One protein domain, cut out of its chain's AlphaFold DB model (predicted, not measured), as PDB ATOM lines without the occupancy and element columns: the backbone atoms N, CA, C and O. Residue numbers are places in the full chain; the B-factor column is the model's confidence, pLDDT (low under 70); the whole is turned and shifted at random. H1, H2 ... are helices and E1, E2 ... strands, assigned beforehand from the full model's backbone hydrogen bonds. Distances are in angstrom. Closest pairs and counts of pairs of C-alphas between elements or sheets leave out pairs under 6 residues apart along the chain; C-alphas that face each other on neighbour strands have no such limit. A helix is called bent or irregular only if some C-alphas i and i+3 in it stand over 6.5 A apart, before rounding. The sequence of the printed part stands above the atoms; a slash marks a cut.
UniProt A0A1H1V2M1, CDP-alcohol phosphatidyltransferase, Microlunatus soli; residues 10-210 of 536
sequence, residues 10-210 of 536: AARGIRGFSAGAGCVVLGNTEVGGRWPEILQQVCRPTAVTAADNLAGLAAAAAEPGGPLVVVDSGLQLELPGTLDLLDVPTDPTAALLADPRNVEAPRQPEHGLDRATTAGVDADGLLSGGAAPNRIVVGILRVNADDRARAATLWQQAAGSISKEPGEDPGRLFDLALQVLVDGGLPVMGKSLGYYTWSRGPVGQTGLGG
ATOM      1  N   ALA A  10     -10.285 -49.543 -55.043       89.81
ATOM      2  CA  ALA A  10     -11.209 -49.403 -56.169       89.81
ATOM      3  C   ALA A  10     -12.310 -50.479 -56.180       89.81
ATOM      4  O   ALA A  10     -13.444 -50.202 -56.582       89.81
ATOM      5  N   ALA A  11     -11.991 -51.697 -55.725       90.69
ATOM      6  CA  ALA A  11     -12.946 -52.794 -55.588       90.69
ATOM      7  C   ALA A  11     -13.990 -52.530 -54.490       90.69
ATOM      8  O   ALA A  11     -15.143 -52.924 -54.640       90.69
ATOM      9  N   ARG A  12     -13.588 -51.846 -53.411       91.75
ATOM     10  CA  ARG A  12     -14.463 -51.425 -52.302       91.75
ATOM     11  C   ARG A  12     -15.131 -50.062 -52.519       91.75
ATOM     12  O   ARG A  12     -15.874 -49.614 -51.650       91.75
ATOM     13  N   GLY A  13     -14.837 -49.391 -53.631       88.88
ATOM     14  CA  GLY A  13     -15.362 -48.062 -53.922       88.88
ATOM     15  C   GLY A  13     -16.880 -48.069 -54.097       88.88
ATOM     16  O   GLY A  13     -17.417 -48.923 -54.802       88.88
ATOM     17  N   ILE A  14     -17.539 -47.090 -53.478       89.81
ATOM     18  CA  ILE A  14     -18.976 -46.817 -53.603       89.81
ATOM     19  C   ILE A  14     -19.233 -46.184 -54.974       89.81
ATOM     20  O   ILE A  14     -18.456 -45.330 -55.410       89.81
ATOM     21  N   ARG A  15     -20.287 -46.616 -55.674       89.00
ATOM     22  CA  ARG A  15     -20.617 -46.121 -57.023       89.00
ATOM     23  C   ARG A  15     -21.493 -44.880 -57.021       89.00
ATOM     24  O   ARG A  15     -21.502 -44.172 -58.022       89.00
ATOM     25  N   GLY A  16     -22.159 -44.596 -55.907       85.75
ATOM     26  CA  GLY A  16     -22.947 -43.381 -55.736       85.75
ATOM     27  C   GLY A  16     -24.351 -43.506 -56.316       85.75
ATOM     28  O   GLY A  16     -24.929 -42.503 -56.713       85.75
ATOM     29  N   PHE A  17     -24.926 -44.713 -56.346       86.19
ATOM     30  CA  PHE A  17     -26.318 -44.907 -56.790       86.19
ATOM     31  C   PHE A  17     -27.366 -44.294 -55.841       86.19
ATOM     32  O   PHE A  17     -28.536 -44.175 -56.200       86.19
ATOM     33  N   SER A  18     -26.948 -43.884 -54.642       87.94
ATOM     34  CA  SER A  18     -27.740 -43.049 -53.731       87.94
ATOM     35  C   SER A  18     -27.073 -41.693 -53.463       87.94
ATOM     36  O   SER A  18     -27.353 -41.067 -52.448       87.94
ATOM     37  N   ALA A  19     -26.164 -41.231 -54.331       88.12
ATOM     38  CA  ALA A  19     -25.575 -39.900 -54.188       88.12
ATOM     39  C   ALA A  19     -26.656 -38.809 -54.324       88.12
ATOM     40  O   ALA A  19     -27.528 -38.904 -55.186       88.12
ATOM     41  N   GLY A  20     -26.610 -37.792 -53.462       86.75
ATOM     42  CA  GLY A  20     -27.639 -36.754 -53.358       86.75
ATOM     43  C   GLY A  20     -28.944 -37.209 -52.692       86.75
ATOM     44  O   GLY A  20     -29.927 -36.470 -52.723       86.75
ATOM     45  N   ALA A  21     -28.984 -38.411 -52.102       88.56
ATOM     46  CA  ALA A  21     -30.173 -38.894 -51.410       88.56
ATOM     47  C   ALA A  21     -30.426 -38.116 -50.114       88.56
ATOM     48  O   ALA A  21     -29.495 -37.950 -49.321       88.56
ATOM     49  N   GLY A  22     -31.674 -37.711 -49.859       90.88
ATOM     50  CA  GLY A  22     -32.105 -37.253 -48.535       90.88
ATOM     51  C   GLY A  22     -31.881 -38.364 -47.512       90.88
ATOM     52  O   GLY A  22     -32.146 -39.524 -47.813       90.88
ATOM     53  N   CYS A  23     -31.360 -38.048 -46.330       92.06
ATOM     54  CA  CYS A  23     -31.010 -39.053 -45.327       92.06
ATOM     55  C   CYS A  23     -31.718 -38.744 -44.012       92.06
ATOM     56  O   CYS A  23     -31.446 -37.705 -43.421       92.06
ATOM     57  N   VAL A  24     -32.578 -39.652 -43.553       91.69
ATOM     58  CA  VAL A  24     -33.344 -39.509 -42.310       91.69
ATOM     59  C   VAL A  24     -33.012 -40.658 -41.369       91.69
ATOM     60  O   VAL A  24     -33.131 -41.829 -41.736       91.69
ATOM     61  N   VAL A  25     -32.617 -40.325 -40.145       90.56
ATOM     62  CA  VAL A  25     -32.491 -41.279 -39.041       90.56
ATOM     63  C   VAL A  25     -33.746 -41.181 -38.172       90.56
ATOM     64  O   VAL A  25     -34.057 -40.109 -37.657       90.56
ATOM     65  N   LEU A  26     -34.479 -42.289 -38.037       88.44
ATOM     66  CA  LEU A  26     -35.717 -42.378 -37.263       88.44
ATOM     67  C   LEU A  26     -35.456 -42.780 -35.807       88.44
ATOM     68  O   LEU A  26     -34.826 -43.809 -35.549       88.44
ATOM     69  N   GLY A  27     -35.993 -42.005 -34.863       80.56
ATOM     70  CA  GLY A  27     -35.897 -42.229 -33.414       80.56
ATOM     71  C   GLY A  27     -34.818 -41.396 -32.707       80.56
ATOM     72  O   GLY A  27     -34.240 -40.480 -33.291       80.56
ATOM     73  N   ASN A  28     -34.569 -41.688 -31.423       68.88
ATOM     74  CA  ASN A  28     -33.688 -40.869 -30.583       68.88
ATOM     75  C   ASN A  28     -32.213 -40.972 -31.023       68.88
ATOM     76  O   ASN A  28     -31.579 -42.023 -30.923       68.88
ATOM     77  N   THR A  29     -31.658 -39.850 -31.484       60.78
ATOM     78  CA  THR A  29     -30.289 -39.741 -32.010       60.78
ATOM     79  C   THR A  29     -29.197 -39.750 -30.941       60.78
ATOM     80  O   THR A  29     -28.029 -39.939 -31.283       60.78
ATOM     81  N   GLU A  30     -29.545 -39.613 -29.658       55.88
ATOM     82  CA  GLU A  30     -28.582 -39.649 -28.548       55.88
ATOM     83  C   GLU A  30     -27.997 -41.054 -28.303       55.88
ATOM     84  O   GLU A  30     -26.934 -41.198 -27.696       55.88
ATOM     85  N   VAL A  31     -28.620 -42.106 -28.852       49.38
ATOM     86  CA  VAL A  31     -28.117 -43.486 -28.789       49.38
ATOM     87  C   VAL A  31     -27.069 -43.730 -29.891       49.38
ATOM     88  O   VAL A  31     -27.296 -44.452 -30.854       49.38
ATOM     89  N   GLY A  32     -25.897 -43.098 -29.758       49.91
ATOM     90  CA  GLY A  32     -24.596 -43.538 -30.304       49.91
ATOM     91  C   GLY A  32     -24.540 -44.167 -31.711       49.91
ATOM     92  O   GLY A  32     -23.935 -45.228 -31.879       49.91
ATOM     93  N   GLY A  33     -25.138 -43.550 -32.734       59.41
ATOM     94  CA  GLY A  33     -25.196 -44.130 -34.081       59.41
ATOM     95  C   GLY A  33     -23.991 -43.803 -34.978       59.41
ATOM     96  O   GLY A  33     -23.680 -42.642 -35.212       59.41
ATOM     97  N   ARG A  34     -23.383 -44.823 -35.605       73.12
ATOM     98  CA  ARG A  34     -22.432 -44.691 -36.743       73.12
ATOM     99  C   ARG A  34     -23.103 -44.281 -38.067       73.12
ATOM    100  O   ARG A  34     -22.437 -44.111 -39.088       73.12
ATOM    101  N   TRP A  35     -24.431 -44.166 -38.080       85.69
ATOM    102  CA  TRP A  35     -25.222 -43.927 -39.287       85.69
ATOM    103  C   TRP A  35     -24.957 -42.600 -39.986       85.69
ATOM    104  O   TRP A  35     -24.863 -42.638 -41.211       85.69
ATOM    105  N   PRO A  36     -24.773 -41.459 -39.294       84.50
ATOM    106  CA  PRO A  36     -24.420 -40.215 -39.967       84.50
ATOM    107  C   PRO A  36     -23.152 -40.358 -40.818       84.50
ATOM    108  O   PRO A  36     -23.148 -39.946 -41.973       84.50
ATOM    109  N   GLU A  37     -22.118 -41.034 -40.305       85.25
ATOM    110  CA  GLU A  37     -20.871 -41.289 -41.041       85.25
ATOM    111  C   GLU A  37     -21.093 -42.223 -42.243       85.25
ATOM    112  O   GLU A  37     -20.654 -41.927 -43.357       85.25
ATOM    113  N   ILE A  38     -21.811 -43.337 -42.044       88.19
ATOM    114  CA  ILE A  38     -22.117 -44.307 -43.109       88.19
ATOM    115  C   ILE A  38     -22.951 -43.650 -44.219       88.19
ATOM    116  O   ILE A  38     -22.639 -43.806 -45.400       88.19
ATOM    117  N   LEU A  39     -23.995 -42.900 -43.859       88.81
ATOM    118  CA  LEU A  39     -24.882 -42.223 -44.805       88.81
ATOM    119  C   LEU A  39     -24.158 -41.095 -45.537       88.81
ATOM    120  O   LEU A  39     -24.262 -41.016 -46.756       88.81
ATOM    121  N   GLN A  40     -23.333 -40.295 -44.855       86.69
ATOM    122  CA  GLN A  40     -22.475 -39.311 -45.527       86.69
ATOM    123  C   GLN A  40     -21.524 -39.977 -46.525       86.69
ATOM    124  O   GLN A  40     -21.301 -39.456 -47.620       86.69
ATOM    125  N   GLN A  41     -20.988 -41.155 -46.191       88.06
ATOM    126  CA  GLN A  41     -20.089 -41.886 -47.074       88.06
ATOM    127  C   GLN A  41     -20.796 -42.420 -48.331       88.06
ATOM    128  O   GLN A  41     -20.189 -42.383 -49.408       88.06
ATOM    129  N   VAL A  42     -22.032 -42.919 -48.201       88.62
ATOM    130  CA  VAL A  42     -22.806 -43.561 -49.283       88.62
ATOM    131  C   VAL A  42     -23.593 -42.553 -50.123       88.62
ATOM    132  O   VAL A  42     -23.633 -42.693 -51.347       88.62
ATOM    133  N   CYS A  43     -24.170 -41.533 -49.489       88.06
ATOM    134  CA  CYS A  43     -25.122 -40.609 -50.103       88.06
ATOM    135  C   CYS A  43     -24.532 -39.250 -50.514       88.06
ATOM    136  O   CYS A  43     -25.236 -38.495 -51.165       88.06
ATOM    137  N   ARG A  44     -23.276 -38.930 -50.154       83.19
ATOM    138  CA  ARG A  44     -22.463 -37.745 -50.543       83.19
ATOM    139  C   ARG A  44     -23.123 -36.659 -51.435       83.19
ATOM    140  O   ARG A  44     -23.431 -36.958 -52.590       83.19
ATOM    141  N   PRO A  45     -23.078 -35.369 -51.040       59.91
ATOM    142  CA  PRO A  45     -23.095 -34.803 -49.695       59.91
ATOM    143  C   PRO A  45     -24.518 -34.333 -49.368       59.91
ATOM    144  O   PRO A  45     -24.940 -33.271 -49.819       59.91
ATOM    145  N   THR A  46     -25.250 -35.106 -48.572       66.12
ATOM    146  CA  THR A  46     -26.579 -34.699 -48.100       66.12
ATOM    147  C   THR A  46     -26.566 -34.561 -46.588       66.12
ATOM    148  O   THR A  46     -25.935 -35.364 -45.896       66.12
ATOM    149  N   ALA A  47     -27.245 -33.532 -46.075       74.06
ATOM    150  CA  ALA A  47     -27.491 -33.400 -44.648       74.06
ATOM    151  C   ALA A  47     -28.263 -34.632 -44.152       74.06
ATOM    152  O   ALA A  47     -29.225 -35.072 -44.785       74.06
ATOM    153  N   VAL A  48     -27.808 -35.206 -43.041       84.62
ATOM    154  CA  VAL A  48     -28.517 -36.283 -42.350       84.62
ATOM    155  C   VAL A  48     -29.418 -35.615 -41.324       84.62
ATOM    156  O   VAL A  48     -28.920 -34.961 -40.409       84.62
ATOM    157  N   THR A  49     -30.727 -35.735 -41.505       87.81
ATOM    158  CA  THR A  49     -31.732 -35.212 -40.582       87.81
ATOM    159  C   THR A  49     -32.218 -36.314 -39.649       87.81
ATOM    160  O   THR A  49     -32.067 -37.509 -39.918       87.81
ATOM    161  N   ALA A  50     -32.776 -35.907 -38.517       87.56
ATOM    162  CA  ALA A  50     -33.414 -36.801 -37.567       87.56
ATOM    163  C   ALA A  50     -34.921 -36.557 -37.588       87.56
ATOM    164  O   ALA A  50     -35.351 -35.412 -37.732       87.56
ATOM    165  N   ALA A  51     -35.705 -37.615 -37.422       88.25
ATOM    166  CA  ALA A  51     -37.137 -37.510 -37.186       88.25
ATOM    167  C   ALA A  51     -37.542 -38.475 -36.068       88.25
ATOM    168  O   ALA A  51     -37.169 -39.645 -36.065       88.25
ATOM    169  N   ASP A  52     -38.297 -37.967 -35.107       86.56
ATOM    170  CA  ASP A  52     -38.794 -38.686 -33.934       86.56
ATOM    171  C   ASP A  52     -40.267 -39.101 -34.072       86.56
ATOM    172  O   ASP A  52     -40.763 -39.853 -33.240       86.56
ATOM    173  N   ASN A  53     -40.939 -38.650 -35.136       87.62
ATOM    174  CA  ASN A  53     -42.342 -38.922 -35.441       87.62
ATOM    175  C   ASN A  53     -42.601 -39.010 -36.959       87.62
ATOM    176  O   ASN A  53     -41.743 -38.659 -37.783       87.62
ATOM    177  N   LEU A  54     -43.795 -39.471 -37.353       90.56
ATOM    178  CA  LEU A  54     -44.157 -39.607 -38.772       90.56
ATOM    179  C   LEU A  54     -44.305 -38.256 -39.485       90.56
ATOM    180  O   LEU A  54     -44.042 -38.178 -40.685       90.56
ATOM    181  N   ALA A  55     -44.693 -37.193 -38.777       90.62
ATOM    182  CA  ALA A  55     -44.831 -35.857 -39.361       90.62
ATOM    183  C   ALA A  55     -43.467 -35.265 -39.765       90.62
ATOM    184  O   ALA A  55     -43.323 -34.705 -40.850       90.62
ATOM    185  N   GLY A  56     -42.441 -35.442 -38.930       90.38
ATOM    186  CA  GLY A  56     -41.063 -35.053 -39.220       90.38
ATOM    187  C   GLY A  56     -40.482 -35.857 -40.381       90.38
ATOM    188  O   GLY A  56     -39.842 -35.288 -41.268       90.38
ATOM    189  N   LEU A  57     -40.774 -37.162 -40.439       92.62
ATOM    190  CA  LEU A  57     -40.410 -38.001 -41.582       92.62
ATOM    191  C   LEU A  57     -41.102 -37.534 -42.870       92.62
ATOM    192  O   LEU A  57     -40.456 -37.443 -43.914       92.62
ATOM    193  N   ALA A  58     -42.396 -37.211 -42.800       93.94
ATOM    194  CA  ALA A  58     -43.161 -36.695 -43.928       93.94
ATOM    195  C   ALA A  58     -42.607 -35.354 -44.430       93.94
ATOM    196  O   ALA A  58     -42.454 -35.177 -45.638       93.94
ATOM    197  N   ALA A  59     -42.239 -34.445 -43.524       92.38
ATOM    198  CA  ALA A  59     -41.619 -33.168 -43.868       92.38
ATOM    199  C   ALA A  59     -40.273 -33.363 -44.585       92.38
ATOM    200  O   ALA A  59     -40.056 -32.788 -45.650       92.38
ATOM    201  N   ALA A  60     -39.406 -34.239 -44.066       90.12
ATOM    202  CA  ALA A  60     -38.133 -34.569 -44.709       90.12
ATOM    203  C   ALA A  60     -38.327 -35.248 -46.077       90.12
ATOM    204  O   ALA A  60     -37.570 -35.022 -47.024       90.12
ATOM    205  N   ALA A  61     -39.364 -36.076 -46.215       91.94
ATOM    206  CA  ALA A  61     -39.723 -36.693 -47.481       91.94
ATOM    207  C   ALA A  61     -40.281 -35.677 -48.490       91.94
ATOM    208  O   ALA A  61     -39.990 -35.798 -49.673       91.94
ATOM    209  N   ALA A  62     -41.019 -34.660 -48.043       90.00
ATOM    210  CA  ALA A  62     -41.597 -33.633 -48.908       90.00
ATOM    211  C   ALA A  62     -40.549 -32.705 -49.549       90.00
ATOM    212  O   ALA A  62     -40.846 -32.070 -50.564       90.00
ATOM    213  N   GLU A  63     -39.334 -32.623 -48.996       85.38
ATOM    214  CA  GLU A  63     -38.261 -31.840 -49.608       85.38
ATOM    215  C   GLU A  63     -37.930 -32.365 -51.020       85.38
ATOM    216  O   GLU A  63     -37.636 -33.552 -51.189       85.38
ATOM    217  N   PRO A  64     -37.945 -31.509 -52.055       75.19
ATOM    218  CA  PRO A  64     -37.602 -31.926 -53.407       75.19
ATOM    219  C   PRO A  64     -36.126 -32.337 -53.483       75.19
ATOM    220  O   PRO A  64     -35.246 -31.670 -52.941       75.19
ATOM    221  N   GLY A  65     -35.834 -33.435 -54.178       78.38
ATOM    222  CA  GLY A  65     -34.466 -33.916 -54.341       78.38
ATOM    223  C   GLY A  65     -34.398 -35.347 -54.858       78.38
ATOM    224  O   GLY A  65     -35.371 -35.874 -55.388       78.38
ATOM    225  N   GLY A  66     -33.229 -35.968 -54.692       85.25
ATOM    226  CA  GLY A  66     -33.000 -37.365 -55.050       85.25
ATOM    227  C   GLY A  66     -33.769 -38.364 -54.167       85.25
ATOM    228  O   GLY A  66     -34.679 -37.977 -53.424       85.25
ATOM    229  N   PRO A  67     -33.395 -39.655 -54.219       90.12
ATOM    230  CA  PRO A  67     -34.027 -40.692 -53.404       90.12
ATOM    231  C   PRO A  67     -33.943 -40.367 -51.906       90.12
ATOM    232  O   PRO A  67     -33.090 -39.597 -51.471       90.12
ATOM    233  N   LEU A  68     -34.818 -40.958 -51.100       92.88
ATOM    234  CA  LEU A  68     -34.810 -40.794 -49.645       92.88
ATOM    235  C   LEU A  68     -34.334 -42.090 -48.990       92.88
ATOM    236  O   LEU A  68     -34.869 -43.161 -49.257       92.88
ATOM    237  N   VAL A  69     -33.338 -42.003 -48.118       94.06
ATOM    238  CA  VAL A  69     -32.862 -43.117 -47.300       94.06
ATOM    239  C   VAL A  69     -33.326 -42.895 -45.872       94.06
ATOM    240  O   VAL A  69     -33.003 -41.882 -45.259       94.06
ATOM    241  N   VAL A  70     -34.067 -43.863 -45.351       93.69
ATOM    242  CA  VAL A  70     -34.607 -43.865 -43.996       93.69
ATOM    243  C   VAL A  70     -33.964 -45.015 -43.233       93.69
ATOM    244  O   VAL A  70     -33.975 -46.158 -43.700       93.69
ATOM    245  N   VAL A  71     -33.383 -44.717 -42.073       92.81
ATOM    246  CA  VAL A  71     -32.700 -45.705 -41.233       92.81
ATOM    247  C   VAL A  71     -33.193 -45.616 -39.802       92.81
ATOM    248  O   VAL A  71     -33.325 -44.531 -39.252       92.81
ATOM    249  N   ASP A  72     -33.436 -46.766 -39.195       90.25
ATOM    250  CA  ASP A  72     -33.732 -46.883 -37.773       90.25
ATOM    251  C   ASP A  72     -32.495 -46.548 -36.917       90.25
ATOM    252  O   ASP A  72     -31.417 -47.112 -37.125       90.25
ATOM    253  N   SER A  73     -32.635 -45.642 -35.946       86.31
ATOM    254  CA  SER A  73     -31.540 -45.237 -35.046       86.31
ATOM    255  C   SER A  73     -30.972 -46.391 -34.210       86.31
ATOM    256  O   SER A  73     -29.778 -46.395 -33.914       86.31
ATOM    257  N   GLY A  74     -31.788 -47.395 -33.876       84.00
ATOM    258  CA  GLY A  74     -31.397 -48.570 -33.098       84.00
ATOM    259  C   GLY A  74     -30.746 -49.685 -33.919       84.00
ATOM    260  O   GLY A  74     -30.332 -50.700 -33.346       84.00
ATOM    261  N   LEU A  75     -30.647 -49.542 -35.245       89.06
ATOM    262  CA  LEU A  75     -30.022 -50.541 -36.104       89.06
ATOM    263  C   LEU A  75     -28.493 -50.506 -35.983       89.06
ATOM    264  O   LEU A  75     -27.844 -49.488 -36.195       89.06
ATOM    265  N   GLN A  76     -27.890 -51.665 -35.775       89.19
ATOM    266  CA  GLN A  76     -26.465 -51.901 -35.949       89.19
ATOM    267  C   GLN A  76     -26.255 -52.754 -37.199       89.19
ATOM    268  O   GLN A  76     -26.675 -53.910 -37.249       89.19
ATOM    269  N   LEU A  77     -25.609 -52.186 -38.218       90.06
ATOM    270  CA  LEU A  77     -25.211 -52.893 -39.435       90.06
ATOM    271  C   LEU A  77     -23.952 -52.249 -40.025       90.06
ATOM    272  O   LEU A  77     -23.849 -51.033 -40.147       90.06
ATOM    273  N   GLU A  78     -22.992 -53.079 -40.423       89.94
ATOM    274  CA  GLU A  78     -21.743 -52.625 -41.037       89.94
ATOM    275  C   GLU A  78     -21.947 -52.165 -42.489       89.94
ATOM    276  O   GLU A  78     -22.760 -52.732 -43.226       89.94
ATOM    277  N   LEU A  79     -21.129 -51.201 -42.938       91.00
ATOM    278  CA  LEU A  79     -21.229 -50.572 -44.265       91.00
ATOM    279  C   LEU A  79     -21.456 -51.578 -45.417       91.00
ATOM    280  O   LEU A  79     -22.375 -51.366 -46.206       91.00
ATOM    281  N   PRO A  80     -20.712 -52.699 -45.557       91.75
ATOM    282  CA  PRO A  80     -20.932 -53.618 -46.676       91.75
ATOM    283  C   PRO A  80     -22.345 -54.198 -46.774       91.75
ATOM    284  O   PRO A  80     -22.779 -54.469 -47.895       91.75
ATOM    285  N   GLY A  81     -23.047 -54.356 -45.647       89.94
ATOM    286  CA  GLY A  81     -24.422 -54.850 -45.607       89.94
ATOM    287  C   GLY A  81     -25.461 -53.810 -46.026       89.94
ATOM    288  O   GLY A  81     -26.507 -54.177 -46.554       89.94
ATOM    289  N   THR A  82     -25.159 -52.516 -45.882       90.75
ATOM    290  CA  THR A  82     -26.054 -51.421 -46.302       90.75
ATOM    291  C   THR A  82     -25.993 -51.208 -47.812       90.75
ATOM    292  O   THR A  82     -27.005 -50.978 -48.472       90.75
ATOM    293  N   LEU A  83     -24.804 -51.380 -48.390       90.81
ATOM    294  CA  LEU A  83     -24.537 -51.222 -49.818       90.81
ATOM    295  C   LEU A  83     -25.301 -52.227 -50.699       90.81
ATOM    296  O   LEU A  83     -25.411 -52.011 -51.906       90.81
ATOM    297  N   ASP A  84     -25.796 -53.338 -50.139       85.75
ATOM    298  CA  ASP A  84     -26.703 -54.258 -50.843       85.75
ATOM    299  C   ASP A  84     -28.027 -53.593 -51.193       85.75
ATOM    300  O   ASP A  84     -28.552 -53.886 -52.261       85.75
ATOM    301  N   LEU A  85     -28.505 -52.630 -50.408       89.88
ATOM    302  CA  LEU A  85     -29.662 -51.805 -50.749       89.88
ATOM    303  C   LEU A  85     -29.261 -50.466 -51.378       89.88
ATOM    304  O   LEU A  85     -29.819 -50.100 -52.407       89.88
ATOM    305  N   LEU A  86     -28.283 -49.774 -50.789       90.94
ATOM    306  CA  LEU A  86     -28.023 -48.356 -51.056       90.94
ATOM    307  C   LEU A  86     -27.066 -48.079 -52.226       90.94
ATOM    308  O   LEU A  86     -27.023 -46.956 -52.722       90.94
ATOM    309  N   ASP A  87     -26.295 -49.064 -52.686       88.75
ATOM    310  CA  ASP A  87     -25.326 -48.875 -53.775       88.75
ATOM    311  C   ASP A  87     -25.513 -49.948 -54.848       88.75
ATOM    312  O   ASP A  87     -24.657 -50.808 -55.069       88.75
ATOM    313  N   VAL A  88     -26.682 -49.935 -55.490       84.31
ATOM    314  CA  VAL A  88     -27.053 -50.845 -56.580       84.31
ATOM    315  C   VAL A  88     -27.675 -50.024 -57.715       84.31
ATOM    316  O   VAL A  88     -28.447 -49.121 -57.421       84.31
ATOM    317  N   PRO A  89     -27.386 -50.333 -58.995       75.81
ATOM    318  CA  PRO A  89     -27.898 -49.567 -60.141       75.81
ATOM    319  C   PRO A  89     -29.421 -49.594 -60.327       75.81
ATOM    320  O   PRO A  89     -29.938 -48.853 -61.153       75.81
ATOM    321  N   THR A  90     -30.138 -50.470 -59.625       68.69
ATOM    322  CA  THR A  90     -31.602 -50.568 -59.698       68.69
ATOM    323  C   THR A  90     -32.252 -49.587 -58.734       68.69
ATOM    324  O   THR A  90     -31.836 -49.533 -57.575       68.69
ATOM    325  N   ASP A  91     -33.323 -48.925 -59.170       66.81
ATOM    326  CA  ASP A  91     -33.963 -47.830 -58.435       66.81
ATOM    327  C   ASP A  91     -35.345 -48.140 -57.803       66.81
ATOM    328  O   ASP A  91     -36.161 -47.238 -57.722       66.81
ATOM    329  N   PRO A  92     -35.725 -49.357 -57.361       82.38
ATOM    330  CA  PRO A  92     -37.034 -49.511 -56.724       82.38
ATOM    331  C   PRO A  92     -37.046 -48.903 -55.313       82.38
ATOM    332  O   PRO A  92     -36.030 -48.943 -54.605       82.38
ATOM    333  N   THR A  93     -38.215 -48.432 -54.869       91.94
ATOM    334  CA  THR A  93     -38.477 -48.270 -53.436       91.94
ATOM    335  C   THR A  93     -38.380 -49.637 -52.766       91.94
ATOM    336  O   THR A  93     -39.060 -50.586 -53.157       91.94
ATOM    337  N   ALA A  94     -37.475 -49.782 -51.801       92.75
ATOM    338  CA  ALA A  94     -37.102 -51.085 -51.274       92.75
ATOM    339  C   ALA A  94     -36.662 -51.031 -49.810       92.75
ATOM    340  O   ALA A  94     -35.942 -50.125 -49.386       92.75
ATOM    341  N   ALA A  95     -37.048 -52.062 -49.062       93.88
ATOM    342  CA  ALA A  95     -36.663 -52.270 -47.674       93.88
ATOM    343  C   ALA A  95     -35.702 -53.458 -47.551       93.88
ATOM    344  O   ALA A  95     -35.831 -54.463 -48.256       93.88
ATOM    345  N   LEU A  96     -34.731 -53.351 -46.645       92.50
ATOM    346  CA  LEU A  96     -33.794 -54.429 -46.341       92.50
ATOM    347  C   LEU A  96     -34.430 -55.399 -45.337       92.50
ATOM    348  O   LEU A  96     -34.873 -54.991 -44.264       92.50
ATOM    349  N   LEU A  97     -34.477 -56.683 -45.688       90.88
ATOM    350  CA  LEU A  97     -35.200 -57.719 -44.952       90.88
ATOM    351  C   LEU A  97     -34.326 -58.947 -44.696       90.88
ATOM    352  O   LEU A  97     -33.673 -59.433 -45.615       90.88
ATOM    353  N   ALA A  98     -34.369 -59.536 -43.505       87.75
ATOM    354  CA  ALA A  98     -33.726 -60.824 -43.248       87.75
ATOM    355  C   ALA A  98     -34.681 -61.994 -43.554       87.75
ATOM    356  O   ALA A  98     -35.874 -61.949 -43.241       87.75
ATOM    357  N   ASP A  99     -34.158 -63.056 -44.181       85.12
ATOM    358  CA  ASP A  99     -34.926 -64.255 -44.537       85.12
ATOM    359  C   ASP A  99     -34.622 -65.432 -43.589       85.12
ATOM    360  O   ASP A  99     -33.574 -66.070 -43.738       85.12
ATOM    361  N   PRO A 100     -35.540 -65.794 -42.671       76.25
ATOM    362  CA  PRO A 100     -35.361 -66.953 -41.790       76.25
ATOM    363  C   PRO A 100     -35.402 -68.291 -42.550       76.25
ATOM    364  O   PRO A 100     -34.897 -69.306 -42.073       76.25
ATOM    365  N   ARG A 101     -35.968 -68.307 -43.765       76.44
ATOM    366  CA  ARG A 101     -36.038 -69.491 -44.633       76.44
ATOM    367  C   ARG A 101     -34.744 -69.739 -45.398       76.44
ATOM    368  O   ARG A 101     -34.642 -70.742 -46.106       76.44
ATOM    369  N   ASN A 102     -33.768 -68.839 -45.300       77.00
ATOM    370  CA  ASN A 102     -32.509 -69.011 -45.998       77.00
ATOM    371  C   ASN A 102     -31.791 -70.257 -45.449       77.00
ATOM    372  O   ASN A 102     -31.415 -70.325 -44.283       77.00
ATOM    373  N   VAL A 103     -31.609 -71.269 -46.303       72.56
ATOM    374  CA  VAL A 103     -31.006 -72.561 -45.927       72.56
ATOM    375  C   VAL A 103     -29.567 -72.425 -45.420       72.56
ATOM    376  O   VAL A 103     -29.083 -73.300 -44.701       72.56
ATOM    377  N   GLU A 104     -28.905 -71.321 -45.758       72.31
ATOM    378  CA  GLU A 104     -27.551 -70.988 -45.321       72.31
ATOM    379  C   GLU A 104     -27.518 -70.024 -44.137       72.31
ATOM    380  O   GLU A 104     -26.446 -69.801 -43.583       72.31
ATOM    381  N   ALA A 105     -28.654 -69.456 -43.721       68.00
ATOM    382  CA  ALA A 105     -28.681 -68.589 -42.556       68.00
ATOM    383  C   ALA A 105     -28.303 -69.378 -41.285       68.00
ATOM    384  O   ALA A 105     -28.767 -70.512 -41.092       68.00
ATOM    385  N   PRO A 106     -27.469 -68.797 -40.401       67.19
ATOM    386  CA  PRO A 106     -27.247 -69.356 -39.076       67.19
ATOM    387  C   PRO A 106     -28.571 -69.420 -38.313       67.19
ATOM    388  O   PRO A 106     -29.454 -68.585 -38.531       67.19
ATOM    389  N   ARG A 107     -28.708 -70.433 -37.442       62.56
ATOM    390  CA  ARG A 107     -29.903 -70.601 -36.602       62.56
ATOM    391  C   ARG A 107     -30.153 -69.301 -35.846       62.56
ATOM    392  O   ARG A 107     -29.256 -68.808 -35.166       62.56
ATOM    393  N   GLN A 108     -31.350 -68.753 -36.006       62.47
ATOM    394  CA  GLN A 108     -31.773 -67.585 -35.249       62.47
ATOM    395  C   GLN A 108     -32.128 -68.020 -33.821       62.47
ATOM    396  O   GLN A 108     -32.670 -69.118 -33.654       62.47
ATOM    397  N   PRO A 109     -31.811 -67.209 -32.798       50.81
ATOM    398  CA  PRO A 109     -32.369 -67.422 -31.472       50.81
ATOM    399  C   PRO A 109     -33.899 -67.287 -31.529       50.81
ATOM    400  O   PRO A 109     -34.431 -66.428 -32.232       50.81
ATOM    401  N   GLU A 110     -34.604 -68.165 -30.814       50.81
ATOM    402  CA  GLU A 110     -36.062 -68.132 -30.681       50.81
ATOM    403  C   GLU A 110     -36.453 -66.962 -29.767       50.81
ATOM    404  O   GLU A 110     -36.595 -67.109 -28.556       50.81
ATOM    405  N   HIS A 111     -36.577 -65.766 -30.337       53.47
ATOM    406  CA  HIS A 111     -37.194 -64.630 -29.660       53.47
ATOM    407  C   HIS A 111     -38.586 -64.394 -30.246       53.47
ATOM    408  O   HIS A 111     -38.784 -64.497 -31.457       53.47
ATOM    409  N   GLY A 112     -39.559 -64.092 -29.383       54.91
ATOM    410  CA  GLY A 112     -40.883 -63.663 -29.825       54.91
ATOM    411  C   GLY A 112     -40.763 -62.321 -30.542       54.91
ATOM    412  O   GLY A 112     -40.382 -61.332 -29.922       54.91
ATOM    413  N   LEU A 113     -41.045 -62.305 -31.844       63.31
ATOM    414  CA  LEU A 113     -41.079 -61.086 -32.647       63.31
ATOM    415  C   LEU A 113     -42.507 -60.546 -32.687       63.31
ATOM    416  O   LEU A 113     -43.457 -61.303 -32.902       63.31
ATOM    417  N   ASP A 114     -42.646 -59.239 -32.482       61.12
ATOM    418  CA  ASP A 114     -43.909 -58.538 -32.701       61.12
ATOM    419  C   ASP A 114     -44.237 -58.528 -34.206       61.12
ATOM    420  O   ASP A 114     -43.339 -58.581 -35.054       61.12
ATOM    421  N   ARG A 115     -45.523 -58.446 -34.562       59.25
ATOM    422  CA  ARG A 115     -45.976 -58.466 -35.963       59.25
ATOM    423  C   ARG A 115     -45.358 -57.318 -36.765       59.25
ATOM    424  O   ARG A 115     -44.967 -57.547 -37.905       59.25
ATOM    425  N   ALA A 116     -45.213 -56.139 -36.156       59.91
ATOM    426  CA  ALA A 116     -44.619 -54.948 -36.772       59.91
ATOM    427  C   ALA A 116     -43.171 -55.178 -37.253       59.91
ATOM    428  O   ALA A 116     -42.759 -54.661 -38.286       59.91
ATOM    429  N   THR A 117     -42.430 -56.056 -36.574       74.38
ATOM    430  CA  THR A 117     -41.035 -56.390 -36.902       74.38
ATOM    431  C   THR A 117     -40.920 -57.437 -38.018       74.38
ATOM    432  O   THR A 117     -39.820 -57.802 -38.450       74.38
ATOM    433  N   THR A 118     -42.054 -57.926 -38.523       81.56
ATOM    434  CA  THR A 118     -42.131 -58.920 -39.593       81.56
ATOM    435  C   THR A 118     -42.866 -58.370 -40.809       81.56
ATOM    436  O   THR A 118     -43.803 -57.592 -40.689       81.56
ATOM    437  N   ALA A 119     -42.461 -58.805 -41.999       82.50
ATOM    438  CA  ALA A 119     -43.116 -58.442 -43.249       82.50
ATOM    439  C   ALA A 119     -43.535 -59.695 -44.020       82.50
ATOM    440  O   ALA A 119     -42.802 -60.691 -44.082       82.50
ATOM    441  N   GLY A 120     -44.722 -59.642 -44.623       81.06
ATOM    442  CA  GLY A 120     -45.150 -60.596 -45.633       81.06
ATOM    443  C   GLY A 120     -44.620 -60.163 -46.993       81.06
ATOM    444  O   GLY A 120     -44.964 -59.087 -47.472       81.06
ATOM    445  N   VAL A 121     -43.769 -60.986 -47.604       78.81
ATOM    446  CA  VAL A 121     -43.330 -60.799 -48.991       78.81
ATOM    447  C   VAL A 121     -44.035 -61.811 -49.880       78.81
ATOM    448  O   VAL A 121     -43.974 -63.017 -49.614       78.81
ATOM    449  N   ASP A 122     -44.706 -61.323 -50.913       75.19
ATOM    450  CA  ASP A 122     -45.443 -62.149 -51.864       75.19
ATOM    451  C   ASP A 122     -44.514 -62.924 -52.827       75.19
ATOM    452  O   ASP A 122     -43.290 -62.977 -52.669       75.19
ATOM    453  N   ALA A 123     -45.105 -63.601 -53.815       66.88
ATOM    454  CA  ALA A 123     -44.356 -64.367 -54.810       66.88
ATOM    455  C   ALA A 123     -43.536 -63.485 -55.771       66.88
ATOM    456  O   ALA A 123     -42.576 -63.976 -56.379       66.88
ATOM    457  N   ASP A 124     -43.897 -62.208 -55.888       65.25
ATOM    458  CA  ASP A 124     -43.279 -61.233 -56.782       65.25
ATOM    459  C   ASP A 124     -42.159 -60.443 -56.090       65.25
ATOM    460  O   ASP A 124     -41.345 -59.799 -56.753       65.25
ATOM    461  N   GLY A 125     -42.032 -60.589 -54.769       72.69
ATOM    462  CA  GLY A 125     -40.988 -59.956 -53.972       72.69
ATOM    463  C   GLY A 125     -41.401 -58.602 -53.396       72.69
ATOM    464  O   GLY A 125     -40.537 -57.891 -52.876       72.69
ATOM    465  N   LEU A 126     -42.687 -58.250 -53.469       81.69
ATOM    466  CA  LEU A 126     -43.238 -57.034 -52.882       81.69
ATOM    467  C   LEU A 126     -43.719 -57.298 -51.455       81.69
ATOM    468  O   LEU A 126     -44.172 -58.397 -51.119       81.69
ATOM    469  N   LEU A 127     -43.592 -56.286 -50.600       82.94
ATOM    470  CA  LEU A 127     -44.223 -56.305 -49.287       82.94
ATOM    471  C   LEU A 127     -45.735 -56.143 -49.464       82.94
ATOM    472  O   LEU A 127     -46.190 -55.284 -50.216       82.94
ATOM    473  N   SER A 128     -46.506 -56.955 -48.745       78.62
ATOM    474  CA  SER A 128     -47.967 -56.936 -48.781       78.62
ATOM    475  C   SER A 128     -48.539 -57.084 -47.375       78.62
ATOM    476  O   SER A 128     -48.235 -58.058 -46.682       78.62
ATOM    477  N   GLY A 129     -49.408 -56.152 -46.969       71.06
ATOM    478  CA  GLY A 129     -50.094 -56.192 -45.670       71.06
ATOM    479  C   GLY A 129     -51.035 -57.396 -45.507       71.06
ATOM    480  O   GLY A 129     -51.299 -57.832 -44.386       71.06
ATOM    481  N   GLY A 130     -51.495 -57.980 -46.622       66.44
ATOM    482  CA  GLY A 130     -52.344 -59.176 -46.643       66.44
ATOM    483  C   GLY A 130     -51.583 -60.508 -46.677       66.44
ATOM    484  O   GLY A 130     -52.192 -61.562 -46.498       66.44
ATOM    485  N   ALA A 131     -50.266 -60.496 -46.910       68.38
ATOM    486  CA  ALA A 131     -49.462 -61.714 -46.949       68.38
ATOM    487  C   ALA A 131     -49.052 -62.166 -45.539       68.38
ATOM    488  O   ALA A 131     -48.714 -61.358 -44.676       68.38
ATOM    489  N   ALA A 132     -49.014 -63.484 -45.315       74.75
ATOM    490  CA  ALA A 132     -48.502 -64.036 -44.063       74.75
ATOM    491  C   ALA A 132     -47.022 -63.640 -43.852       74.75
ATOM    492  O   ALA A 132     -46.234 -63.702 -44.809       74.75
ATOM    493  N   PRO A 133     -46.618 -63.269 -42.622       79.94
ATOM    494  CA  PRO A 133     -45.267 -62.798 -42.341       79.94
ATOM    495  C   PRO A 133     -44.234 -63.880 -42.663       79.94
ATOM    496  O   PRO A 133     -44.335 -65.022 -42.218       79.94
ATOM    497  N   ASN A 134     -43.223 -63.534 -43.461       83.81
ATOM    498  CA  ASN A 134     -42.184 -64.475 -43.887       83.81
ATOM    499  C   ASN A 134     -40.768 -63.875 -43.933       83.81
ATOM    500  O   ASN A 134     -39.819 -64.551 -44.353       83.81
ATOM    501  N   ARG A 135     -40.615 -62.619 -43.511       86.69
ATOM    502  CA  ARG A 135     -39.362 -61.865 -43.434       86.69
ATOM    503  C   ARG A 135     -39.301 -61.061 -42.146       86.69
ATOM    504  O   ARG A 135     -40.338 -60.711 -41.595       86.69
ATOM    505  N   ILE A 136     -38.087 -60.720 -41.729       87.25
ATOM    506  CA  ILE A 136     -37.832 -59.799 -40.617       87.25
ATOM    507  C   ILE A 136     -37.408 -58.448 -41.191       87.25
ATOM    508  O   ILE A 136     -36.547 -58.401 -42.073       87.25
ATOM    509  N   VAL A 137     -37.996 -57.364 -40.691       89.31
ATOM    510  CA  VAL A 137     -37.645 -55.994 -41.076       89.31
ATOM    511  C   VAL A 137     -36.353 -55.583 -40.368       89.31
ATOM    512  O   VAL A 137     -36.277 -55.607 -39.139       89.31
ATOM    513  N   VAL A 138     -35.324 -55.223 -41.145       90.25
ATOM    514  CA  VAL A 138     -33.988 -54.909 -40.604       90.25
ATOM    515  C   VAL A 138     -33.904 -53.473 -40.089       90.25
ATOM    516  O   VAL A 138     -33.205 -53.248 -39.113       90.25
ATOM    517  N   GLY A 139     -34.599 -52.512 -40.711       90.62
ATOM    518  CA  GLY A 139     -34.536 -51.093 -40.321       90.62
ATOM    519  C   GLY A 139     -33.847 -50.163 -41.329       90.62
ATOM    520  O   GLY A 139     -33.322 -49.126 -40.936       90.62
ATOM    521  N   ILE A 140     -33.793 -50.530 -42.617       93.12
ATOM    522  CA  ILE A 140     -33.328 -49.640 -43.699       93.12
ATOM    523  C   ILE A 140     -34.344 -49.656 -44.832       93.12
ATOM    524  O   ILE A 140     -34.712 -50.727 -45.325       93.12
ATOM    525  N   LEU A 141     -34.738 -48.468 -45.270       94.81
ATOM    526  CA  LEU A 141     -35.634 -48.226 -46.391       94.81
ATOM    527  C   LEU A 141     -34.979 -47.215 -47.336       94.81
ATOM    528  O   LEU A 141     -34.456 -46.190 -46.906       94.81
ATOM    529  N   ARG A 142     -35.015 -47.499 -48.636       94.00
ATOM    530  CA  ARG A 142     -34.683 -46.542 -49.693       94.00
ATOM    531  C   ARG A 142     -35.944 -46.295 -50.502       94.00
ATOM    532  O   ARG A 142     -36.457 -47.233 -51.100       94.00
ATOM    533  N   VAL A 143     -36.423 -45.060 -50.526       93.25
ATOM    534  CA  VAL A 143     -37.544 -44.604 -51.352       93.25
ATOM    535  C   VAL A 143     -36.975 -43.995 -52.629       93.25
ATOM    536  O   VAL A 143     -36.074 -43.154 -52.565       93.25
ATOM    537  N   ASN A 144     -37.465 -44.444 -53.782       91.56
ATOM    538  CA  ASN A 144     -37.142 -43.839 -55.074       91.56
ATOM    539  C   ASN A 144     -37.566 -42.353 -55.063       91.56
ATOM    540  O   ASN A 144     -38.539 -41.984 -54.408       91.56
ATOM    541  N   ALA A 145     -36.832 -41.498 -55.778       88.75
ATOM    542  CA  ALA A 145     -37.201 -40.101 -55.994       88.75
ATOM    543  C   ALA A 145     -38.654 -39.929 -56.496       88.75
ATOM    544  O   ALA A 145     -39.373 -39.080 -55.970       88.75
ATOM    545  N   ASP A 146     -39.110 -40.772 -57.428       88.88
ATOM    546  CA  ASP A 146     -40.463 -40.733 -58.006       88.88
ATOM    547  C   ASP A 146     -41.555 -41.083 -56.979       88.88
ATOM    548  O   ASP A 146     -42.665 -40.549 -57.014       88.88
ATOM    549  N   ASP A 147     -41.226 -41.941 -56.012       90.69
ATOM    550  CA  ASP A 147     -42.139 -42.376 -54.951       90.69
ATOM    551  C   ASP A 147     -42.150 -41.419 -53.748       90.69
ATOM    552  O   ASP A 147     -43.025 -41.505 -52.882       90.69
ATOM    553  N   ARG A 148     -41.190 -40.490 -53.672       91.00
ATOM    554  CA  ARG A 148     -40.910 -39.685 -52.477       91.00
ATOM    555  C   ARG A 148     -42.078 -38.778 -52.075       91.00
ATOM    556  O   ARG A 148     -42.454 -38.744 -50.905       91.00
ATOM    557  N   ALA A 149     -42.707 -38.103 -53.041       92.06
ATOM    558  CA  ALA A 149     -43.865 -37.239 -52.787       92.06
ATOM    559  C   ALA A 149     -45.093 -38.034 -52.308       92.06
ATOM    560  O   ALA A 149     -45.836 -37.601 -51.418       92.06
ATOM    561  N   ARG A 150     -45.288 -39.235 -52.867       93.06
ATOM    562  CA  ARG A 150     -46.358 -40.142 -52.443       93.06
ATOM    563  C   ARG A 150     -46.094 -40.669 -51.033       93.06
ATOM    564  O   ARG A 150     -47.002 -40.638 -50.208       93.06
ATOM    565  N   ALA A 151     -44.860 -41.076 -50.737       94.44
ATOM    566  CA  ALA A 151     -44.445 -41.498 -49.402       94.44
ATOM    567  C   ALA A 151     -44.667 -40.396 -48.352       94.44
ATOM    568  O   ALA A 151     -45.264 -40.661 -47.311       94.44
ATOM    569  N   ALA A 152     -44.287 -39.148 -48.658       95.19
ATOM    570  CA  ALA A 152     -44.525 -37.994 -47.788       95.19
ATOM    571  C   ALA A 152     -46.016 -37.807 -47.464       95.19
ATOM    572  O   ALA A 152     -46.389 -37.624 -46.308       95.19
ATOM    573  N   THR A 153     -46.880 -37.915 -48.479       94.88
ATOM    574  CA  THR A 153     -48.335 -37.780 -48.318       94.88
ATOM    575  C   THR A 153     -48.908 -38.880 -47.420       94.88
ATOM    576  O   THR A 153     -49.696 -38.586 -46.522       94.88
ATOM    577  N   LEU A 154     -48.494 -40.133 -47.630       94.19
ATOM    578  CA  LEU A 154     -48.944 -41.276 -46.830       94.19
ATOM    579  C   LEU A 154     -48.523 -41.136 -45.360       94.19
ATOM    580  O   LEU A 154     -49.349 -41.303 -44.463       94.19
ATOM    581  N   TRP A 155     -47.266 -40.764 -45.102       95.31
ATOM    582  CA  TRP A 155     -46.781 -40.531 -43.739       95.31
ATOM    583  C   TRP A 155     -47.471 -39.345 -43.064       95.31
ATOM    584  O   TRP A 155     -47.835 -39.455 -41.894       95.31
ATOM    585  N   GLN A 156     -47.741 -38.258 -43.792       94.38
ATOM    586  CA  GLN A 156     -48.460 -37.101 -43.251       94.38
ATOM    587  C   GLN A 156     -49.905 -37.448 -42.858       94.38
ATOM    588  O   GLN A 156     -50.389 -37.012 -41.813       94.38
ATOM    589  N   GLN A 157     -50.600 -38.240 -43.680       91.50
ATOM    590  CA  GLN A 157     -51.958 -38.711 -43.385       91.50
ATOM    591  C   GLN A 157     -51.985 -39.639 -42.163       91.50
ATOM    592  O   GLN A 157     -52.850 -39.503 -41.293       91.50
ATOM    593  N   ALA A 158     -51.019 -40.553 -42.064       89.25
ATOM    594  CA  ALA A 158     -50.871 -41.430 -40.906       89.25
ATOM    595  C   ALA A 158     -50.564 -40.642 -39.620       89.25
ATOM    596  O   ALA A 158     -51.202 -40.872 -38.595       89.25
ATOM    597  N   ALA A 159     -49.674 -39.648 -39.681       88.06
ATOM    598  CA  ALA A 159     -49.352 -38.795 -38.536       88.06
ATOM    599  C   ALA A 159     -50.589 -38.075 -37.963       88.06
ATOM    600  O   ALA A 159     -50.728 -37.951 -36.751       88.06
ATOM    601  N   GLY A 160     -51.521 -37.639 -38.819       82.31
ATOM    602  CA  GLY A 160     -52.755 -36.968 -38.389       82.31
ATOM    603  C   GLY A 160     -53.836 -37.892 -37.809       82.31
ATOM    604  O   GLY A 160     -54.785 -37.400 -37.203       82.31
ATOM    605  N   SER A 161     -53.723 -39.210 -37.998       78.88
ATOM    606  CA  SER A 161     -54.735 -40.198 -37.583       78.88
ATOM    607  C   SER A 161     -54.320 -41.028 -36.365       78.88
ATOM    608  O   SER A 161     -55.175 -41.591 -35.677       78.88
ATOM    609  N   ILE A 162     -53.023 -41.084 -36.062       75.88
ATOM    610  CA  ILE A 162     -52.478 -41.855 -34.945       75.88
ATOM    611  C   ILE A 162     -52.497 -40.991 -33.680       75.88
ATOM    612  O   ILE A 162     -51.728 -40.050 -33.526       75.88
ATOM    613  N   SER A 163     -53.385 -41.325 -32.745       58.16
ATOM    614  CA  SER A 163     -53.590 -40.577 -31.492       58.16
ATOM    615  C   SER A 163     -52.482 -40.788 -30.450       58.16
ATOM    616  O   SER A 163     -52.356 -39.995 -29.518       58.16
ATOM    617  N   LYS A 164     -51.674 -41.846 -30.595       62.44
ATOM    618  CA  LYS A 164     -50.490 -42.117 -29.774       62.44
ATOM    619  C   LYS A 164     -49.463 -42.868 -30.615       62.44
ATOM    620  O   LYS A 164     -49.646 -44.049 -30.901       62.44
ATOM    621  N   GLU A 165     -48.412 -42.174 -31.036       63.06
ATOM    622  CA  GLU A 165     -47.287 -42.812 -31.720       63.06
ATOM    623  C   GLU A 165     -46.592 -43.825 -30.792       63.06
ATOM    624  O   GLU A 165     -46.692 -43.701 -29.562       63.06
ATOM    625  N   PRO A 166     -45.940 -44.866 -31.344       59.19
ATOM    626  CA  PRO A 166     -45.215 -45.840 -30.539       59.19
ATOM    627  C   PRO A 166     -44.172 -45.123 -29.671       59.19
ATOM    628  O   PRO A 166     -43.170 -44.624 -30.169       59.19
ATOM    629  N   GLY A 167     -44.448 -45.023 -28.367       54.16
ATOM    630  CA  GLY A 167     -43.592 -44.300 -27.427       54.16
ATOM    631  C   GLY A 167     -42.205 -44.924 -27.320       54.16
ATOM    632  O   GLY A 167     -42.114 -46.145 -27.364       54.16
ATOM    633  N   GLU A 168     -41.179 -44.074 -27.179       55.31
ATOM    634  CA  GLU A 168     -39.757 -44.311 -26.832       55.31
ATOM    635  C   GLU A 168     -39.001 -45.512 -27.447       55.31
ATOM    636  O   GLU A 168     -37.807 -45.636 -27.194       55.31
ATOM    637  N   ASP A 169     -39.621 -46.363 -28.269       62.97
ATOM    638  CA  ASP A 169     -39.008 -47.501 -28.956       62.97
ATOM    639  C   ASP A 169     -38.825 -47.169 -30.450       62.97
ATOM    640  O   ASP A 169     -39.765 -47.325 -31.242       62.97
ATOM    641  N   PRO A 170     -37.621 -46.718 -30.859       58.28
ATOM    642  CA  PRO A 170     -37.309 -46.372 -32.244       58.28
ATOM    643  C   PRO A 170     -37.652 -47.468 -33.256       58.28
ATOM    644  O   PRO A 170     -38.103 -47.153 -34.359       58.28
ATOM    645  N   GLY A 171     -37.521 -48.741 -32.849       63.91
ATOM    646  CA  GLY A 171     -37.811 -49.914 -33.676       63.91
ATOM    647  C   GLY A 171     -39.229 -49.900 -34.242       63.91
ATOM    648  O   GLY A 171     -39.466 -50.234 -35.406       63.91
ATOM    649  N   ARG A 172     -40.182 -49.450 -33.426       77.44
ATOM    650  CA  ARG A 172     -41.602 -49.424 -33.776       77.44
ATOM    651  C   ARG A 172     -41.968 -48.274 -34.704       77.44
ATOM    652  O   ARG A 172     -42.878 -48.438 -35.512       77.44
ATOM    653  N   LEU A 173     -41.270 -47.139 -34.625       84.69
ATOM    654  CA  LEU A 173     -41.514 -46.011 -35.526       84.69
ATOM    655  C   LEU A 173     -41.110 -46.355 -36.965       84.69
ATOM    656  O   LEU A 173     -41.858 -46.058 -37.895       84.69
ATOM    657  N   PHE A 174     -39.967 -47.024 -37.153       89.62
ATOM    658  CA  PHE A 174     -39.557 -47.494 -38.478       89.62
ATOM    659  C   PHE A 174     -40.550 -48.514 -39.048       89.62
ATOM    660  O   PHE A 174     -40.947 -48.411 -40.210       89.62
ATOM    661  N   ASP A 175     -40.963 -49.488 -38.233       87.81
ATOM    662  CA  ASP A 175     -41.906 -50.531 -38.647       87.81
ATOM    663  C   ASP A 175     -43.255 -49.924 -39.062       87.81
ATOM    664  O   ASP A 175     -43.792 -50.263 -40.116       87.81
ATOM    665  N   LEU A 176     -43.751 -48.957 -38.286       87.12
ATOM    666  CA  LEU A 176     -44.953 -48.194 -38.601       87.12
ATOM    667  C   LEU A 176     -44.798 -47.396 -39.903       87.12
ATOM    668  O   LEU A 176     -45.679 -47.448 -40.758       87.12
ATOM    669  N   ALA A 177     -43.681 -46.688 -40.085       91.19
ATOM    670  CA  ALA A 177     -43.422 -45.929 -41.306       91.19
ATOM    671  C   ALA A 177     -43.420 -46.839 -42.543       91.19
ATOM    672  O   ALA A 177     -44.021 -46.501 -43.564       91.19
ATOM    673  N   LEU A 178     -42.787 -48.011 -42.454       92.19
ATOM    674  CA  LEU A 178     -42.796 -49.001 -43.527       92.19
ATOM    675  C   LEU A 178     -44.209 -49.538 -43.785       92.19
ATOM    676  O   LEU A 178     -44.627 -49.625 -44.940       92.19
ATOM    677  N   GLN A 179     -44.947 -49.868 -42.726       88.06
ATOM    678  CA  GLN A 179     -46.311 -50.371 -42.828       88.06
ATOM    679  C   GLN A 179     -47.243 -49.353 -43.497       88.06
ATOM    680  O   GLN A 179     -47.994 -49.730 -44.388       88.06
ATOM    681  N   VAL A 180     -47.144 -48.066 -43.154       89.88
ATOM    682  CA  VAL A 180     -47.934 -46.988 -43.778       89.88
ATOM    683  C   VAL A 180     -47.724 -46.928 -45.293       89.88
ATOM    684  O   VAL A 180     -48.681 -46.706 -46.035       89.88
ATOM    685  N   LEU A 181     -46.500 -47.158 -45.780       91.31
ATOM    686  CA  LEU A 181     -46.243 -47.207 -47.222       91.31
ATOM    687  C   LEU A 181     -46.921 -48.410 -47.881       91.31
ATOM    688  O   LEU A 181     -47.558 -48.260 -48.924       91.31
ATOM    689  N   VAL A 182     -46.787 -49.586 -47.268       87.50
ATOM    690  CA  VAL A 182     -47.343 -50.841 -47.789       87.50
ATOM    691  C   VAL A 182     -48.873 -50.802 -47.785       87.50
ATOM    692  O   VAL A 182     -49.492 -51.079 -48.811       87.50
ATOM    693  N   ASP A 183     -49.484 -50.393 -46.672       84.44
ATOM    694  CA  ASP A 183     -50.939 -50.277 -46.519       84.44
ATOM    695  C   ASP A 183     -51.505 -49.131 -47.383       84.44
ATOM    696  O   ASP A 183     -52.612 -49.229 -47.909       84.44
ATOM    697  N   GLY A 184     -50.711 -48.079 -47.623       83.50
ATOM    698  CA  GLY A 184     -50.996 -47.002 -48.580       83.50
ATOM    699  C   GLY A 184     -50.841 -47.391 -50.060       83.50
ATOM    700  O   GLY A 184     -50.969 -46.541 -50.955       83.50
ATOM    701  N   GLY A 185     -50.540 -48.663 -50.341       81.25
ATOM    702  CA  GLY A 185     -50.423 -49.221 -51.686       81.25
ATOM    703  C   GLY A 185     -49.204 -48.725 -52.465       81.25
ATOM    704  O   GLY A 185     -49.250 -48.672 -53.698       81.25
ATOM    705  N   LEU A 186     -48.148 -48.278 -51.781       85.38
ATOM    706  CA  LEU A 186     -46.872 -47.943 -52.410       85.38
ATOM    707  C   LEU A 186     -46.055 -49.236 -52.583       85.38
ATOM    708  O   LEU A 186     -45.855 -49.957 -51.603       85.38
ATOM    709  N   PRO A 187     -45.590 -49.576 -53.800       85.31
ATOM    710  CA  PRO A 187     -44.875 -50.826 -54.029       85.31
ATOM    711  C   PRO A 187     -43.496 -50.781 -53.363       85.31
ATOM    712  O   PRO A 187     -42.568 -50.144 -53.856       85.31
ATOM    713  N   VAL A 188     -43.350 -51.490 -52.242       89.56
ATOM    714  CA  VAL A 188     -42.063 -51.641 -51.556       89.56
ATOM    715  C   VAL A 188     -41.486 -53.018 -51.860       89.56
ATOM    716  O   VAL A 188     -42.091 -54.042 -51.551       89.56
ATOM    717  N   MET A 189     -40.291 -53.061 -52.444       89.44
ATOM    718  CA  MET A 189     -39.592 -54.309 -52.741       89.44
ATOM    719  C   MET A 189     -38.832 -54.834 -51.520       89.44
ATOM    720  O   MET A 189     -38.066 -54.115 -50.877       89.44
ATOM    721  N   GLY A 190     -38.990 -56.124 -51.227       88.25
ATOM    722  CA  GLY A 190     -38.263 -56.800 -50.160       88.25
ATOM    723  C   GLY A 190     -36.877 -57.241 -50.615       88.25
ATOM    724  O   GLY A 190     -36.733 -58.256 -51.301       88.25
ATOM    725  N   LYS A 191     -35.826 -56.529 -50.200       88.69
ATOM    726  CA  LYS A 191     -34.445 -56.897 -50.522       88.69
ATOM    727  C   LYS A 191     -33.848 -57.771 -49.430       88.69
ATOM    728  O   LYS A 191     -33.677 -57.333 -48.299       88.69
ATOM    729  N   SER A 192     -33.499 -59.008 -49.774       86.25
ATOM    730  CA  SER A 192     -32.908 -59.949 -48.816       86.25
ATOM    731  C   SER A 192     -31.527 -59.471 -48.357       86.25
ATOM    732  O   SER A 192     -30.613 -59.332 -49.173       86.25
ATOM    733  N   LEU A 193     -31.361 -59.280 -47.051       88.88
ATOM    734  CA  LEU A 193     -30.078 -59.053 -46.412       88.88
ATOM    735  C   LEU A 193     -29.240 -60.325 -46.533       88.88
ATOM    736  O   LEU A 193     -29.734 -61.448 -46.400       88.88
ATOM    737  N   GLY A 194     -27.958 -60.126 -46.814       84.94
ATOM    738  CA  GLY A 194     -26.976 -61.192 -46.808       84.94
ATOM    739  C   GLY A 194     -26.701 -61.764 -45.418       84.94
ATOM    740  O   GLY A 194     -27.396 -61.500 -44.443       84.94
ATOM    741  N   TYR A 195     -25.613 -62.517 -45.300       86.00
ATOM    742  CA  TYR A 195     -25.214 -63.186 -44.054       86.00
ATOM    743  C   TYR A 195     -24.494 -62.259 -43.066       86.00
ATOM    744  O   TYR A 195     -23.496 -62.664 -42.457       86.00
ATOM    745  N   TYR A 196     -24.946 -61.009 -42.981       88.62
ATOM    746  CA  TYR A 196     -24.320 -59.984 -42.162       88.62
ATOM    747  C   TYR A 196     -24.726 -60.106 -40.705       88.62
ATOM    748  O   TYR A 196     -25.808 -60.599 -40.391       88.62
ATOM    749  N   THR A 197     -23.835 -59.666 -39.820       88.19
ATOM    750  CA  THR A 197     -24.229 -59.451 -38.426       88.19
ATOM    751  C   THR A 197     -25.018 -58.161 -38.363       88.19
ATOM    752  O   THR A 197     -24.554 -57.144 -38.880       88.19
ATOM    753  N   TRP A 198     -26.200 -58.226 -37.769       89.06
ATOM    754  CA  TRP A 198     -27.050 -57.064 -37.575       89.06
ATOM    755  C   TRP A 198     -27.897 -57.231 -36.319       89.06
ATOM    756  O   TRP A 198     -28.205 -58.356 -35.918       89.06
ATOM    757  N   SER A 199     -28.286 -56.116 -35.718       86.94
ATOM    758  CA  SER A 199     -29.239 -56.093 -34.610       86.94
ATOM    759  C   SER A 199     -30.030 -54.796 -34.613       86.94
ATOM    760  O   SER A 199     -29.494 -53.757 -34.974       86.94
ATOM    761  N   ARG A 200     -31.288 -54.851 -34.196       84.56
ATOM    762  CA  ARG A 200     -32.170 -53.710 -33.982       84.56
ATOM    763  C   ARG A 200     -32.953 -53.962 -32.697       84.56
ATOM    764  O   ARG A 200     -33.785 -54.869 -32.644       84.56
ATOM    765  N   GLY A 201     -32.622 -53.220 -31.642       77.44
ATOM    766  CA  GLY A 201     -33.141 -53.489 -30.298       77.44
ATOM    767  C   GLY A 201     -32.817 -54.924 -29.833       77.44
ATOM    768  O   GLY A 201     -31.666 -55.347 -29.957       77.44
ATOM    769  N   PRO A 202     -33.794 -55.702 -29.322       71.88
ATOM    770  CA  PRO A 202     -33.575 -57.079 -28.863       71.88
ATOM    771  C   PRO A 202     -33.468 -58.103 -30.008       71.88
ATOM    772  O   PRO A 202     -33.174 -59.275 -29.768       71.88
ATOM    773  N   VAL A 203     -33.730 -57.693 -31.252       77.81
ATOM    774  CA  VAL A 203     -33.771 -58.577 -32.420       77.81
ATOM    775  C   VAL A 203     -32.455 -58.493 -33.168       77.81
ATOM    776  O   VAL A 203     -31.944 -57.410 -33.427       77.81
ATOM    777  N   GLY A 204     -31.904 -59.626 -33.583       79.06
ATOM    778  CA  GLY A 204     -30.705 -59.613 -34.403       79.06
ATOM    779  C   GLY A 204     -30.308 -60.985 -34.899       79.06
ATOM    780  O   GLY A 204     -30.873 -62.014 -34.524       79.06
ATOM    781  N   GLN A 205     -29.306 -60.990 -35.763       80.06
ATOM    782  CA  GLN A 205     -28.724 -62.202 -36.298       80.06
ATOM    783  C   GLN A 205     -27.208 -62.077 -36.314       80.06
ATOM    784  O   GLN A 205     -26.642 -61.123 -36.846       80.06
ATOM    785  N   THR A 206     -26.533 -63.090 -35.779       82.38
ATOM    786  CA  THR A 206     -25.094 -63.253 -35.978       82.38
ATOM    787  C   THR A 206     -24.831 -63.665 -37.421       82.38
ATOM    788  O   THR A 206     -25.471 -64.589 -37.920       82.38
ATOM    789  N   GLY A 207     -23.875 -63.035 -38.098       81.94
ATOM    790  CA  GLY A 207     -23.478 -63.442 -39.449       81.94
ATOM    791  C   GLY A 207     -22.742 -64.791 -39.481       81.94
ATOM    792  O   GLY A 207     -22.349 -65.332 -38.449       81.94
ATOM    793  N   LEU A 208     -22.457 -65.319 -40.678       81.06
ATOM    794  CA  LEU A 208     -21.739 -66.602 -40.891       81.06
ATOM    795  C   LEU A 208     -20.227 -66.575 -40.536       81.06
ATOM    796  O   LEU A 208     -19.436 -67.361 -41.073       81.06
ATOM    797  N   GLY A 209     -19.799 -65.641 -39.684       80.31
ATOM    798  CA  GLY A 209     -18.403 -65.393 -39.312       80.31
ATOM    799  C   GLY A 209     -17.551 -64.725 -40.405       80.31
ATOM    800  O   GLY A 209     -17.890 -64.718 -41.593       80.31
ATOM    801  N   GLY A 210     -16.402 -64.179 -39.995       84.88
ATOM    802  CA  GLY A 210     -15.488 -63.417 -40.854       84.88
ATOM    803  C   GLY A 210     -15.850 -61.933 -40.983       84.88
ATOM    804  O   GLY A 210     -16.839 -61.472 -40.426       84.88
TER     805      GLY A 210
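This is residues 10 to 210 of the 536 residues of the protein "CDP-alcohol phosphatidyltransferase" of Microlunatus soli (UniProt A0A1H1V2M1). A strongly twisted six-stranded sheet runs through the middle, with H2 and H5 over one face and H1 and H3 over the other. H4, the longest helix, packs on H2 and on part of H5, farther out from the sheet, while a small sheet of E4, E8 and E9 sits beside the bend in E6. The printed part has 201 residues with five named helices and nine named strands, in the order E1 H1 E2 H2 E3 E4 H3 E5 E6 H4 H5 E7 E8 E9. The large sheet runs E2 E1 E3 E6 E5 E7 and is mixed, the small one E4 E8 E9 and antiparallel; the class is mixed, helices and strands, with under half of the residues in named elements. The whole is compact, with a radius of gyration of the C-alphas of 15.7 A, and rounded, spanning 43 by 41 by 36 A.

In the large sheet's order, the strands are E2, residues 48 to 51, E1, residues 22 to 26, E3, residues 68 to 72, E6, residues 135 to 143, E5, residues 94 to 98, and E7, residues 189 to 192. E1 begins at C-alpha 22, (-32.105, -37.253, -48.535). E6, 19.1 A long, bends by 81 degrees at residue 139. The helices are H1, residues 35 to 43, H2, residues 54 to 62, H3, residues 79 to 86, H4, residues 145 to 161, 25.4 A long, and H5, residues 170 to 183, 20.1 A long. H4 begins at C-alpha 145, (-37.201, -40.101, -55.994), and is irregular: C-alphas 146 and 149 are 7.1 A apart. The small sheet has E4, residues 75 to 77, E8, residues 198 to 200, and E9, residues 203 to 205, which ends at C-alpha 205, (-28.724, -62.202, -36.298).

E1 is parallel to E2, with N 49 and O 23 2.8 A apart, and to E3, with N 24 and O 69 2.8 A apart, both within hydrogen-bond range. E3 and E6 are antiparallel, N 70 to O 141 being 2.8 A. E6 and E5 form an antiparallel hairpin, N 96 to O 140 being 2.9 A. E5 and E7 are parallel, N 97 to O 191 being 2.8 A. E1, H1, E2 make a strand-helix-strand unit, two parallel neighbour strands joined through a helix; E2, H2, E3 make a split one, with E1 between its strands; both crossovers are right-handed. The sheet and its helices form three layers, helices on both faces: H1 is over E1 at a height over the sheet of 9.6 A, and H5, on the opposite face, is over E3 and E6 at 8.6 A. H2 and H4 touch at Ala 58 and Ala 152, C-alphas 4.3 A apart, at a shallow tilt of 26 degrees, opposite ways; H4 only grazes the sheet. E8 is antiparallel to E4, N 76 to O 199 being 2.8 A, and forms a hairpin with E9, N 200 to O 203 being 2.8 A. In H1, H2 and H5 every O i to N i+4 pair is within hydrogen-bond range; in H3 2 of 4 are and in H4 11 of 13.

The C-alphas farthest apart, of Ala 10 and Ser 163, are 49.8 A apart. The printed part has no cut. The one long link, E5 to E6, is residues 99 to 134; its residues 118 to 119 pair antiparallel with residues 135 to 136 of E6. The mean pLDDT of the printed part is 82.1, and 35 residues are under 70, among them residues 28 to 33, 105 to 116 and 163 to 171.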